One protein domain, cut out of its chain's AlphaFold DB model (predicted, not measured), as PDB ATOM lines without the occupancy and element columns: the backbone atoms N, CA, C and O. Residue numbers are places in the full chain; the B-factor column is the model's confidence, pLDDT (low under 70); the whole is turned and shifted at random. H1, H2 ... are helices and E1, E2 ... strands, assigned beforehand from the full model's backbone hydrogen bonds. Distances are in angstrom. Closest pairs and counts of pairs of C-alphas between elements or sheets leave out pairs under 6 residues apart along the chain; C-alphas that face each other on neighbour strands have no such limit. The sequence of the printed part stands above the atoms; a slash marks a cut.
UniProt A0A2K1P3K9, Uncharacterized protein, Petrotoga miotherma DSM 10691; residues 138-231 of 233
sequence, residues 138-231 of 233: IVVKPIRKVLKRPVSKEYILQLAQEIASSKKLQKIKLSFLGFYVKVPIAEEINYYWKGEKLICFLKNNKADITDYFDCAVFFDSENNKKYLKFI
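AT A GLANCE: This is residues 138 to 231 of the 233 residues of an uncharacterized protein of Petrotoga miotherma DSM 10691 (UniProt A0A2K1P3K9). Two small three-stranded sheets sit partly face to face as a sandwich, and one helix, H1, crosses over one face of the larger sheet. The long strands E2 and E5 of that sheet bend strongly. The printed part has 94 residues, in the order E1 H1 E2 E3 E4 E5 E6. The sheets, E1 E4 E3 and E2 E5 E6, are antiparallel, and the class is mixed. The whole is compact, with a radius of gyration of the C-alphas of 13.7 A and spans of 39 by 30 by 23 A.

IN THESE COORDINATES: E1, residues 138 to 142, begins with C-alpha 138 at (166.366, 198.990, 189.802). H1, residues 153 to 166, is 20.1 A long. E2, residues 174 to 186, measures 26.2 A and bends by 85 degrees at residue 181. E3 is residues 189 to 194 and E4 residues 197 to 202. E5, residues 209 to 220, measures 28.6 A and bends by 70 degrees at residue 212. E6, residues 225 to 230, ends with C-alpha 230 at (174.945, 190.622, 205.109).

HOW THE PARTS SIT: In the twisted sheet E2 E5 E6, N 180 and O 215 are 2.9 A apart, and in the hairpin of E5 and E6 N 218 and O 227 are 2.9 A apart. H1 is on this sheet at a height of 9.1 A, across the strands at 83 degrees to E5 on the local plane; the closest C-alphas of H1 and E6 are Leu 159 and Lys 229, 6.8 A. Every O i to N i+4 pair in H1 is within hydrogen-bond range. In the other sheet, N 141 and O 198 of E1 and E4 are 2.8 A apart, as are N 199 and O 192 of the hairpin E3 and E4. The sheets' facing parts are 9.6 A centre to centre, with strands at 35 degrees; the closest C-alphas of E1 and E2 are Lys 141 and Tyr 180, 6.2 A.

THE WHOLE: The C-alphas farthest apart, Lys 171 and Ala 207, are 39.8 A apart. The printed part has no cut and no long link. Residues 168 to 171 and 203 to 208 have pLDDT under 70.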
ATOM      1  N   ILE A 138     165.924 198.276 188.602       73.44
ATOM      2  CA  ILE A 138     166.366 198.990 189.802       73.44
ATOM      3  C   ILE A 138     165.538 198.523 191.001       73.44
ATOM      4  O   ILE A 138     164.309 198.627 190.999       73.44
ATOM      5  N   VAL A 139     166.198 198.033 192.053       78.75
ATOM      6  CA  VAL A 139     165.542 197.693 193.324       78.75
ATOM      7  C   VAL A 139     165.931 198.708 194.390       78.75
ATOM      8  O   VAL A 139     167.105 198.889 194.701       78.75
ATOM      9  N   VAL A 140     164.930 199.355 194.989       81.12
ATOM     10  CA  VAL A 140     165.122 200.363 196.037       81.12
ATOM     11  C   VAL A 140     164.761 199.777 197.396       81.12
ATOM     12  O   VAL A 140     163.659 199.260 197.588       81.12
ATOM     13  N   LYS A 141     165.681 199.878 198.354       86.50
ATOM     14  CA  LYS A 141     165.523 199.389 199.724       86.50
ATOM     15  C   LYS A 141     165.628 200.554 200.711       86.50
ATOM     16  O   LYS A 141     166.688 201.167 200.808       86.50
ATOM     17  N   PRO A 142     164.545 200.898 201.429       88.38
ATOM     18  CA  PRO A 142     164.611 201.877 202.507       88.38
ATOM     19  C   PRO A 142     165.247 201.262 203.754       88.38
ATOM     20  O   PRO A 142     165.084 200.062 204.005       88.38
ATOM     21  N   ILE A 143     165.935 202.088 204.541       90.62
ATOM     22  CA  ILE A 143     166.502 201.662 205.815       90.62
ATOM     23  C   ILE A 143     165.388 201.377 206.828       90.62
ATOM     24  O   ILE A 143     164.349 202.041 206.853       90.62
ATOM     25  N   ARG A 144     165.592 200.364 207.665       90.81
ATOM     26  CA  ARG A 144     164.706 200.002 208.771       90.81
ATOM     27  C   ARG A 144     165.501 199.949 210.060       90.81
ATOM     28  O   ARG A 144     166.567 199.352 210.097       90.81
ATOM     29  N   LYS A 145     164.958 200.512 211.138       89.75
ATOM     30  CA  LYS A 145     165.614 200.471 212.454       89.75
ATOM     31  C   LYS A 145     165.617 199.069 213.072       89.75
ATOM     32  O   LYS A 145     166.513 198.748 213.837       89.75
ATOM     33  N   VAL A 146     164.626 198.240 212.731       88.38
ATOM     34  CA  VAL A 146     164.407 196.918 213.336       88.38
ATOM     35  C   VAL A 146     164.003 195.900 212.262       88.38
ATOM     36  O   VAL A 146     163.307 196.241 211.297       88.38
ATOM     37  N   LEU A 147     164.447 194.653 212.429       87.75
ATOM     38  CA  LEU A 147     164.041 193.500 211.621       87.75
ATOM     39  C   LEU A 147     162.885 192.749 212.292       87.75
ATOM     40  O   LEU A 147     162.736 192.781 213.505       87.75
ATOM     41  N   LYS A 148     162.070 192.036 211.503       87.69
ATOM     42  CA  LYS A 148     161.006 191.181 212.063       87.69
ATOM     43  C   LYS A 148     161.562 190.031 212.906       87.69
ATOM     44  O   LYS A 148     160.904 189.591 213.837       87.69
ATOM     45  N   ARG A 149     162.750 189.534 212.550       84.94
ATOM     46  CA  ARG A 149     163.484 188.549 213.342       84.94
ATOM     47  C   ARG A 149     164.353 189.255 214.385       84.94
ATOM     48  O   ARG A 149     164.920 190.301 214.052       84.94
ATOM     49  N   PRO A 150     164.493 188.696 215.598       84.31
ATOM     50  CA  PRO A 150     165.427 189.226 216.575       84.31
ATOM     51  C   PRO A 150     166.856 189.056 216.053       84.31
ATOM     52  O   PRO A 150     167.239 187.987 215.583       84.31
ATOM     53  N   VAL A 151     167.636 190.131 216.118       88.00
ATOM     54  CA  VAL A 151     169.084 190.111 215.893       88.00
ATOM     55  C   VAL A 151     169.713 190.676 217.153       88.00
ATOM     56  O   VAL A 151     169.367 191.784 217.566       88.00
ATOM     57  N   SER A 152     170.578 189.889 217.790       89.81
ATOM     58  CA  SER A 152     171.193 190.274 219.057       89.81
ATOM     59  C   SER A 152     172.170 191.436 218.861       89.81
ATOM     60  O   SER A 152     172.744 191.622 217.781       89.81
ATOM     61  N   LYS A 153     172.359 192.246 219.907       89.69
ATOM     62  CA  LYS A 153     173.304 193.373 219.858       89.69
ATOM     63  C   LYS A 153     174.734 192.866 219.690       89.69
ATOM     64  O   LYS A 153     175.513 193.464 218.952       89.69
ATOM     65  N   GLU A 154     175.041 191.737 220.315       92.88
ATOM     66  CA  GLU A 154     176.326 191.046 220.258       92.88
ATOM     67  C   GLU A 154     176.663 190.662 218.817       92.88
ATOM     68  O   GLU A 154     177.776 190.903 218.356       92.88
ATOM     69  N   TYR A 155     175.682 190.160 218.061       91.81
ATOM     70  CA  TYR A 155     175.882 189.827 216.656       91.81
ATOM     71  C   TYR A 155     176.133 191.073 215.794       91.81
ATOM     72  O   TYR A 155     177.015 191.079 214.940       91.81
ATOM     73  N   ILE A 156     175.414 192.175 216.038       90.62
ATOM     74  CA  ILE A 156     175.660 193.446 215.331       90.62
ATOM     75  C   ILE A 156     177.082 193.957 215.611       90.62
ATOM     76  O   ILE A 156     177.753 194.437 214.693       90.62
ATOM     77  N   LEU A 157     177.559 193.826 216.853       90.81
ATOM     78  CA  LEU A 157     178.929 194.175 217.232       90.81
ATOM     79  C   LEU A 157     179.961 193.282 216.533       90.81
ATOM     80  O   LEU A 157     180.956 193.806 216.034       90.81
ATOM     81  N   GLN A 158     179.708 191.976 216.420       92.31
ATOM     82  CA  GLN A 158     180.567 191.061 215.657       92.31
ATOM     83  C   GLN A 158     180.673 191.485 214.186       92.31
ATOM     84  O   GLN A 158     181.776 191.597 213.654       92.31
ATOM     85  N   LEU A 159     179.554 191.833 213.538       91.94
ATOM     86  CA  LEU A 159     179.573 192.335 212.158       91.94
ATOM     87  C   LEU A 159     180.390 193.632 212.015       91.94
ATOM     88  O   LEU A 159     181.085 193.814 211.013       91.94
ATOM     89  N   ALA A 160     180.324 194.529 213.004       89.25
ATOM     90  CA  ALA A 160     181.131 195.747 213.026       89.25
ATOM     91  C   ALA A 160     182.629 195.435 213.188       89.25
ATOM     92  O   ALA A 160     183.460 196.011 212.481       89.25
ATOM     93  N   GLN A 161     182.976 194.488 214.065       89.75
ATOM     94  CA  GLN A 161     184.351 194.018 214.243       89.75
ATOM     95  C   GLN A 161     184.898 193.403 212.956       89.75
ATOM     96  O   GLN A 161     186.000 193.753 212.550       89.75
ATOM     97  N   GLU A 162     184.117 192.587 212.245       90.31
ATOM     98  CA  GLU A 162     184.531 192.039 210.949       90.31
ATOM     99  C   GLU A 162     184.861 193.136 209.926       90.31
ATOM    100  O   GLU A 162     185.833 193.018 209.175       90.31
ATOM    101  N   ILE A 163     184.076 194.222 209.892       88.62
ATOM    102  CA  ILE A 163     184.362 195.372 209.023       88.62
ATOM    103  C   ILE A 163     185.693 196.006 209.430       88.62
ATOM    104  O   ILE A 163     186.559 196.174 208.569       88.62
ATOM    105  N   ALA A 164     185.884 196.305 210.716       86.69
ATOM    106  CA  ALA A 164     187.119 196.905 211.218       86.69
ATOM    107  C   ALA A 164     188.344 196.019 210.921       86.69
ATOM    108  O   ALA A 164     189.332 196.485 210.349       86.69
ATOM    109  N   SER A 165     188.248 194.717 211.199       86.69
ATOM    110  CA  SER A 165     189.298 193.733 210.930       86.69
ATOM    111  C   SER A 165     189.600 193.579 209.444       86.69
ATOM    112  O   SER A 165     190.750 193.345 209.092       86.69
ATOM    113  N   SER A 166     188.620 193.734 208.548       85.69
ATOM    114  CA  SER A 166     188.865 193.689 207.096       85.69
ATOM    115  C   SER A 166     189.638 194.906 206.572       85.69
ATOM    116  O   SER A 166     190.159 194.882 205.458       85.69
ATOM    117  N   LYS A 167     189.711 195.982 207.362       82.00
ATOM    118  CA  LYS A 167     190.283 197.268 206.957       82.00
ATOM    119  C   LYS A 167     191.551 197.650 207.712       82.00
ATOM    120  O   LYS A 167     191.925 198.808 207.582       82.00
ATOM    121  N   LYS A 168     192.177 196.688 208.422       65.81
ATOM    122  CA  LYS A 168     193.419 196.632 209.255       65.81
ATOM    123  C   LYS A 168     194.345 197.862 209.434       65.81
ATOM    124  O   LYS A 168     195.124 197.856 210.374       65.81
ATOM    125  N   LEU A 169     194.302 198.887 208.588       56.25
ATOM    126  CA  LEU A 169     195.182 200.058 208.546       56.25
ATOM    127  C   LEU A 169     194.452 201.408 208.709       56.25
ATOM    128  O   LEU A 169     195.104 202.447 208.739       56.25
ATOM    129  N   GLN A 170     193.118 201.428 208.808       64.12
ATOM    130  CA  GLN A 170     192.341 202.661 208.994       64.12
ATOM    131  C   GLN A 170     191.785 202.729 210.420       64.12
ATOM    132  O   GLN A 170     191.200 201.761 210.908       64.12
ATOM    133  N   LYS A 171     191.933 203.880 211.094       68.06
ATOM    134  CA  LYS A 171     191.097 204.191 212.260       68.06
ATOM    135  C   LYS A 171     189.664 204.302 211.742       68.06
ATOM    136  O   LYS A 171     189.380 205.171 210.926       68.06
ATOM    137  N   ILE A 172     188.799 203.389 212.165       78.25
ATOM    138  CA  ILE A 172     187.396 203.347 211.748       78.25
ATOM    139  C   ILE A 172     186.545 203.557 212.993       78.25
ATOM    140  O   ILE A 172     186.707 202.842 213.985       78.25
ATOM    141  N   LYS A 173     185.614 204.510 212.931       85.38
ATOM    142  CA  LYS A 173     184.580 204.693 213.959       85.38
ATOM    143  C   LYS A 173     183.228 204.336 213.370       85.38
ATOM    144  O   LYS A 173     182.567 205.163 212.747       85.38
ATOM    145  N   LEU A 174     182.828 203.080 213.559       87.56
ATOM    146  CA  LEU A 174     181.570 202.565 213.029       87.56
ATOM    147  C   LEU A 174     180.390 202.951 213.918       87.56
ATOM    148  O   LEU A 174     180.325 202.583 215.086       87.56
ATOM    149  N   SER A 175     179.413 203.617 213.313       90.56
ATOM    150  CA  SER A 175     178.077 203.831 213.858       90.56
ATOM    151  C   SER A 175     177.081 202.940 213.126       90.56
ATOM    152  O   SER A 175     177.030 202.931 211.894       90.56
ATOM    153  N   PHE A 176     176.272 202.189 213.867       92.31
ATOM    154  CA  PHE A 176     175.195 201.393 213.286       92.31
ATOM    155  C   PHE A 176     174.032 202.299 212.853       92.31
ATOM    156  O   PHE A 176     173.535 203.093 213.649       92.31
ATOM    157  N   LEU A 177     173.588 202.173 211.599       90.00
ATOM    158  CA  LEU A 177     172.507 202.997 211.042       90.00
ATOM    159  C   LEU A 177     171.154 202.277 210.982       90.00
ATOM    160  O   LEU A 177     170.110 202.927 210.948       90.00
ATOM    161  N   GLY A 178     171.152 200.946 210.922       92.75
ATOM    162  CA  GLY A 178     169.943 200.153 210.724       92.75
ATOM    163  C   GLY A 178     170.145 199.012 209.735       92.75
ATOM    164  O   GLY A 178     171.262 198.553 209.490       92.75
ATOM    165  N   PHE A 179     169.037 198.565 209.153       92.81
ATOM    166  CA  PHE A 179     168.969 197.381 208.313       92.81
ATOM    167  C   PHE A 179     168.337 197.646 206.948       92.81
ATOM    168  O   PHE A 179     167.410 198.447 206.822       92.81
ATOM    169  N   TYR A 180     168.756 196.884 205.939       92.44
ATOM    170  CA  TYR A 180     168.012 196.715 204.691       92.44
ATOM    171  C   TYR A 180     167.455 195.294 204.609       92.44
ATOM    172  O   TYR A 180     168.154 194.333 204.912       92.44
ATOM    173  N   VAL A 181     166.191 195.164 204.200       91.94
ATOM    174  CA  VAL A 181     165.464 193.882 204.192       91.94
ATOM    175  C   VAL A 181     165.405 193.279 202.795       91.94
ATOM    176  O   VAL A 181     165.012 193.966 201.835       91.94
ATOM    177  N   LYS A 182     165.688 191.974 202.695       90.12
ATOM    178  CA  LYS A 182     165.674 191.216 201.429       90.12
ATOM    179  C   LYS A 182     166.463 191.930 200.324       90.12
ATOM    180  O   LYS A 182     165.910 192.220 199.258       90.12
ATOM    181  N   VAL A 183     167.696 192.324 200.608       89.88
ATOM    182  CA  VAL A 183     168.623 192.865 199.613       89.88
ATOM    183  C   VAL A 183     168.990 191.729 198.651       89.88
ATOM    184  O   VAL A 183     169.385 190.665 199.130       89.88
ATOM    185  N   PRO A 184     168.792 191.906 197.333       87.25
ATOM    186  CA  PRO A 184     169.181 190.898 196.349       87.25
ATOM    187  C   PRO A 184     170.698 190.726 196.339       87.25
ATOM    188  O   PRO A 184     171.406 191.722 196.446       87.25
ATOM    189  N   ILE A 185     171.169 189.494 196.175       85.69
ATOM    190  CA  ILE A 185     172.565 189.143 195.907       85.69
ATOM    191  C   ILE A 185     172.618 188.465 194.539       85.69
ATOM    192  O   ILE A 185     171.740 187.673 194.207       85.69
ATOM    193  N   ALA A 186     173.616 188.822 193.740       83.38
ATOM    194  CA  ALA A 186     173.903 188.252 192.430       83.38
ATOM    195  C   ALA A 186     175.403 188.404 192.144       83.38
ATOM    196  O   ALA A 186     176.081 189.171 192.835       83.38
ATOM    197  N   GLU A 187     175.902 187.716 191.118       77.81
ATOM    198  CA  GLU A 187     177.282 187.875 190.641       77.81
ATOM    199  C   GLU A 187     177.532 189.302 190.119       77.81
ATOM    200  O   GLU A 187     178.511 189.945 190.490       77.81
ATOM    201  N   GLU A 188     176.586 189.852 189.351       78.00
ATOM    202  CA  GLU A 188     176.677 191.197 188.771       78.00
ATOM    203  C   GLU A 188     175.631 192.162 189.358       78.00
ATOM    204  O   GLU A 188     174.661 192.558 188.699       78.00
ATOM    205  N   ILE A 189     175.832 192.576 190.614       77.81
ATOM    206  CA  ILE A 189     175.003 193.603 191.262       77.81
ATOM    207  C   ILE A 189     175.829 194.772 191.792       77.81
ATOM    208  O   ILE A 189     176.783 194.605 192.549       77.81
ATOM    209  N   ASN A 190     175.411 195.986 191.431       80.75
ATOM    210  CA  ASN A 190     176.019 197.213 191.933       80.75
ATOM    211  C   ASN A 190     175.131 197.845 193.004       80.75
ATOM    212  O   ASN A 190     173.952 198.131 192.775       80.75
ATOM    213  N   TYR A 191     175.715 198.099 194.172       81.88
ATOM    214  CA  TYR A 191     175.045 198.750 195.291       81.88
ATOM    215  C   TYR A 191     175.498 200.198 195.414       81.88
ATOM    216  O   TYR A 191     176.695 200.481 195.438       81.88
ATOM    217  N   TYR A 192     174.551 201.117 195.565       83.25
ATOM    218  CA  TYR A 192     174.857 202.512 195.858       83.25
ATOM    219  C   TYR A 192     173.802 203.123 196.777       83.25
ATOM    220  O   TYR A 192     172.645 202.703 196.808       83.25
ATOM    221  N   TRP A 193     174.200 204.129 197.550       81.12
ATOM    222  CA  TRP A 193     173.294 204.835 198.449       81.12
ATOM    223  C   TRP A 193     172.803 206.136 197.821       81.12
ATOM    224  O   TRP A 193     173.593 206.927 197.312       81.12
ATOM    225  N   LYS A 194     171.497 206.395 197.927       79.00
ATOM    226  CA  LYS A 194     170.884 207.698 197.639       79.00
ATOM    227  C   LYS A 194     170.163 208.179 198.897       79.00
ATOM    228  O   LYS A 194     169.037 207.765 199.178       79.00
ATOM    229  N   GLY A 195     170.844 209.013 199.682       82.31
ATOM    230  CA  GLY A 195     170.405 209.385 201.030       82.31
ATOM    231  C   GLY A 195     170.399 208.174 201.975       82.31
ATOM    232  O   GLY A 195     171.428 207.517 202.160       82.31
ATOM    233  N   GLU A 196     169.233 207.871 202.550       82.19
ATOM    234  CA  GLU A 196     168.988 206.715 203.434       82.19
ATOM    235  C   GLU A 196     168.497 205.457 202.698       82.19
ATOM    236  O   GLU A 196     168.131 204.458 203.317       82.19
ATOM    237  N   LYS A 197     168.428 205.500 201.363       80.19
ATOM    238  CA  LYS A 197     167.988 204.366 200.549       80.19
ATOM    239  C   LYS A 197     169.194 203.668 199.944       80.19
ATOM    240  O   LYS A 197     170.076 204.326 199.391       80.19
ATOM    241  N   LEU A 198     169.190 202.342 199.999       82.44
ATOM    242  CA  LEU A 198     170.072 201.504 199.203       82.44
ATOM    243  C   LEU A 198     169.400 201.236 197.866       82.44
ATOM    244  O   LEU A 198     168.241 200.821 197.808       82.44
ATOM    245  N   ILE A 199     170.136 201.464 196.796       81.56
ATOM    246  CA  ILE A 199     169.697 201.151 195.455       81.56
ATOM    247  C   ILE A 199     170.586 200.033 194.916       81.56
ATOM    248  O   ILE A 199     171.810 200.087 195.026       81.56
ATOM    249  N   CYS A 200     169.943 199.006 194.376       82.00
ATOM    250  CA  CYS A 200     170.599 197.834 193.820       82.00
ATOM    251  C   CYS A 200     170.336 197.830 192.313       82.00
ATOM    252  O   CYS A 200     169.178 197.719 191.889       82.00
ATOM    253  N   PHE A 201     171.396 197.991 191.528       76.56
ATOM    254  CA  PHE A 201     171.365 197.886 190.075       76.56
ATOM    255  C   PHE A 201     171.682 196.456 189.660       76.56
ATOM    256  O   PHE A 201     172.799 195.984 189.876       76.56
ATOM    257  N   LEU A 202     170.701 195.793 189.054       72.12
ATOM    258  CA  LEU A 202     170.868 194.486 188.428       72.12
ATOM    259  C   LEU A 202     171.222 194.720 186.961       72.12
ATOM    260  O   LEU A 202     170.449 195.357 186.239       72.12
ATOM    261  N   LYS A 203     172.405 194.263 186.547       63.41
ATOM    262  CA  LYS A 203     172.902 194.463 185.179       63.41
ATOM    263  C   LYS A 203     172.064 193.676 184.162       63.41
ATOM    264  O   LYS A 203     171.756 194.196 183.095       63.41
ATOM    265  N   ASN A 204     171.622 192.487 184.567       57.16
ATOM    266  CA  ASN A 204     170.798 191.563 183.801       57.16
ATOM    267  C   ASN A 204     169.464 191.284 184.519       57.16
ATOM    268  O   ASN A 204     169.231 191.696 185.659       57.16
ATOM    269  N   ASN A 205     168.550 190.620 183.816       56.78
ATOM    270  CA  ASN A 205     167.182 190.355 184.260       56.78
ATOM    271  C   ASN A 205     167.107 189.589 185.604       56.78
ATOM    272  O   ASN A 205     168.076 189.009 186.075       56.78
ATOM    273  N   LYS A 206     165.913 189.546 186.224       56.72
ATOM    274  CA  LYS A 206     165.668 188.952 187.566       56.72
ATOM    275  C   LYS A 206     166.199 187.521 187.779       56.72
ATOM    276  O   LYS A 206     166.287 187.122 188.937       56.72
ATOM    277  N   ALA A 207     166.455 186.769 186.707       60.78
ATOM    278  CA  ALA A 207     166.936 185.390 186.756       60.78
ATOM    279  C   ALA A 207     168.318 185.259 187.421       60.78
ATOM    280  O   ALA A 207     168.616 184.205 187.967       60.78
ATOM    281  N   ASP A 208     169.099 186.341 187.467       63.84
ATOM    282  CA  ASP A 208     170.485 186.302 187.950       63.84
ATOM    283  C   ASP A 208     170.603 186.546 189.468       63.84
ATOM    284  O   ASP A 208     171.702 186.566 190.021       63.84
ATOM    285  N   ILE A 209     169.483 186.758 190.172       77.06
ATOM    286  CA  ILE A 209     169.492 186.909 191.633       77.06
ATOM    287  C   ILE A 209     169.650 185.528 192.262       77.06
ATOM    288  O   ILE A 209     168.721 184.723 192.221       77.06
ATOM    289  N   THR A 210     170.797 185.291 192.890       82.12
ATOM    290  CA  THR A 210     171.093 184.038 193.586       82.12
ATOM    291  C   THR A 210     170.327 183.938 194.895       82.12
ATOM    292  O   THR A 210     169.746 182.902 195.190       82.12
ATOM    293  N   ASP A 211     170.265 185.032 195.657       86.00
ATOM    294  CA  ASP A 211     169.687 185.028 196.999       86.00
ATOM    295  C   ASP A 211     169.120 186.387 197.424       86.00
ATOM    296  O   ASP A 211     169.370 187.434 196.822       86.00
ATOM    297  N   TYR A 212     168.373 186.378 198.532       89.88
ATOM    298  CA  TYR A 212     167.955 187.588 199.236       89.88
ATOM    299  C   TYR A 212     168.320 187.511 200.715       89.88
ATOM    300  O   TYR A 212     167.777 186.686 201.452       89.88
ATOM    301  N   PHE A 213     169.140 188.452 201.177       90.50
ATOM    302  CA  PHE A 213     169.551 188.535 202.578       90.50
ATOM    303  C   PHE A 213     169.178 189.870 203.212       90.50
ATOM    304  O   PHE A 213     169.022 190.888 202.540       90.50
ATOM    305  N   ASP A 214     169.016 189.870 204.533       92.06
ATOM    306  CA  ASP A 214     168.970 191.124 205.280       92.06
ATOM    307  C   ASP A 214     170.396 191.606 205.535       92.06
ATOM    308  O   ASP A 214     171.315 190.798 205.680       92.06
ATOM    309  N   CYS A 215     170.578 192.917 205.625       93.00
ATOM    310  CA  CYS A 215     171.897 193.511 205.812       93.00
ATOM    311  C   CYS A 215     171.878 194.512 206.951       93.00
ATOM    312  O   CYS A 215     170.942 195.303 207.048       93.00
ATOM    313  N   ALA A 216     172.943 194.524 207.743       91.00
ATOM    314  CA  ALA A 216     173.270 195.610 208.652       91.00
ATOM    315  C   ALA A 216     174.070 196.690 207.909       91.00
ATOM    316  O   ALA A 216     174.868 196.396 207.009       91.00
ATOM    317  N   VAL A 217     173.839 197.945 208.283       92.81
ATOM    318  CA  VAL A 217     174.469 199.113 207.666       92.81
ATOM    319  C   VAL A 217     175.239 199.876 208.720       92.81
ATOM    320  O   VAL A 217     174.696 200.211 209.775       92.81
ATOM    321  N   PHE A 218     176.483 200.198 208.396       89.12
ATOM    322  CA  PHE A 218     177.377 200.938 209.271       89.12
ATOM    323  C   PHE A 218     177.912 202.169 208.551       89.12
ATOM    324  O   PHE A 218     178.162 202.136 207.346       89.12
ATOM    325  N   PHE A 219     178.082 203.254 209.291       88.25
ATOM    326  CA  PHE A 219     178.733 204.468 208.828       88.25
ATOM    327  C   PHE A 219     180.039 204.653 209.575       88.25
ATOM    328  O   PHE A 219     180.052 204.631 210.801       88.25
ATOM    329  N   ASP A 220     181.117 204.830 208.834       85.50
ATOM    330  CA  ASP A 220     182.395 205.242 209.376       85.50
ATOM    331  C   ASP A 220     182.520 206.753 209.290       85.50
ATOM    332  O   ASP A 220     182.640 207.312 208.194       85.50
ATOM    333  N   SER A 221     182.487 207.397 210.452       84.69
ATOM    334  CA  SER A 221     182.598 208.848 210.548       84.69
ATOM    335  C   SER A 221     183.997 209.360 210.219       84.69
ATOM    336  O   SER A 221     184.118 210.503 209.797       84.69
ATOM    337  N   GLU A 222     185.039 208.543 210.390       85.06
ATOM    338  CA  GLU A 222     186.422 208.963 210.126       85.06
ATOM    339  C   GLU A 222     186.697 209.016 208.620       85.06
ATOM    340  O   GLU A 222     187.239 209.994 208.115       85.06
ATOM    341  N   ASN A 223     186.265 207.993 207.876       83.50
ATOM    342  CA  ASN A 223     186.494 207.921 206.429       83.50
ATOM    343  C   ASN A 223     185.302 208.405 205.585       83.50
ATOM    344  O   ASN A 223     185.361 208.324 204.357       83.50
ATOM    345  N   ASN A 224     184.220 208.863 206.224       82.44
ATOM    346  CA  ASN A 224     182.950 209.236 205.591       82.44
ATOM    347  C   ASN A 224     182.433 208.159 204.612       82.44
ATOM    348  O   ASN A 224     182.035 208.438 203.478       82.44
ATOM    349  N   LYS A 225     182.481 206.893 205.041       87.06
ATOM    350  CA  LYS A 225     182.129 205.726 204.215       87.06
ATOM    351  C   LYS A 225     180.984 204.942 204.829       87.06
ATOM    352  O   LYS A 225     180.869 204.821 206.044       87.06
ATOM    353  N   LYS A 226     180.136 204.373 203.973       87.00
ATOM    354  CA  LYS A 226     179.088 203.434 204.382       87.00
ATOM    355  C   LYS A 226     179.508 202.015 204.039       87.00
ATOM    356  O   LYS A 226     180.034 201.758 202.960       87.00
ATOM    357  N   TYR A 227     179.231 201.102 204.956       89.94
ATOM    358  CA  TYR A 227     179.496 199.680 204.818       89.94
ATOM    359  C   TYR A 227     178.189 198.909 204.926       89.94
ATOM    360  O   TYR A 227     177.318 199.227 205.739       89.94
ATOM    361  N   LEU A 228     178.070 197.882 204.094       90.69
ATOM    362  CA  LEU A 228     176.958 196.949 204.093       90.69
ATOM    363  C   LEU A 228     177.492 195.568 204.461       90.69
ATOM    364  O   LEU A 228     178.450 195.096 203.846       90.69
ATOM    365  N   LYS A 229     176.876 194.923 205.451       92.44
ATOM    366  CA  LYS A 229     177.240 193.570 205.864       92.44
ATOM    367  C   LYS A 229     176.003 192.685 205.913       92.44
ATOM    368  O   LYS A 229     175.023 193.012 206.577       92.44
ATOM    369  N   PHE A 230     176.044 191.580 205.177       92.38
ATOM    370  CA  PHE A 230     174.945 190.622 205.109       92.38
ATOM    371  C   PHE A 230     174.833 189.825 206.412       92.38
ATOM    372  O   PHE A 230     175.836 189.353 206.946       92.38
ATOM    373  N   ILE A 231     173.604 189.671 206.897       89.31
ATOM    374  CA  ILE A 231     173.254 188.896 208.088       89.31
ATOM    375  C   ILE A 231     173.047 187.455 207.634       89.31
ATOM    376  O   ILE A 231     172.009 187.125 207.043       89.31
TER     377      ILE A 231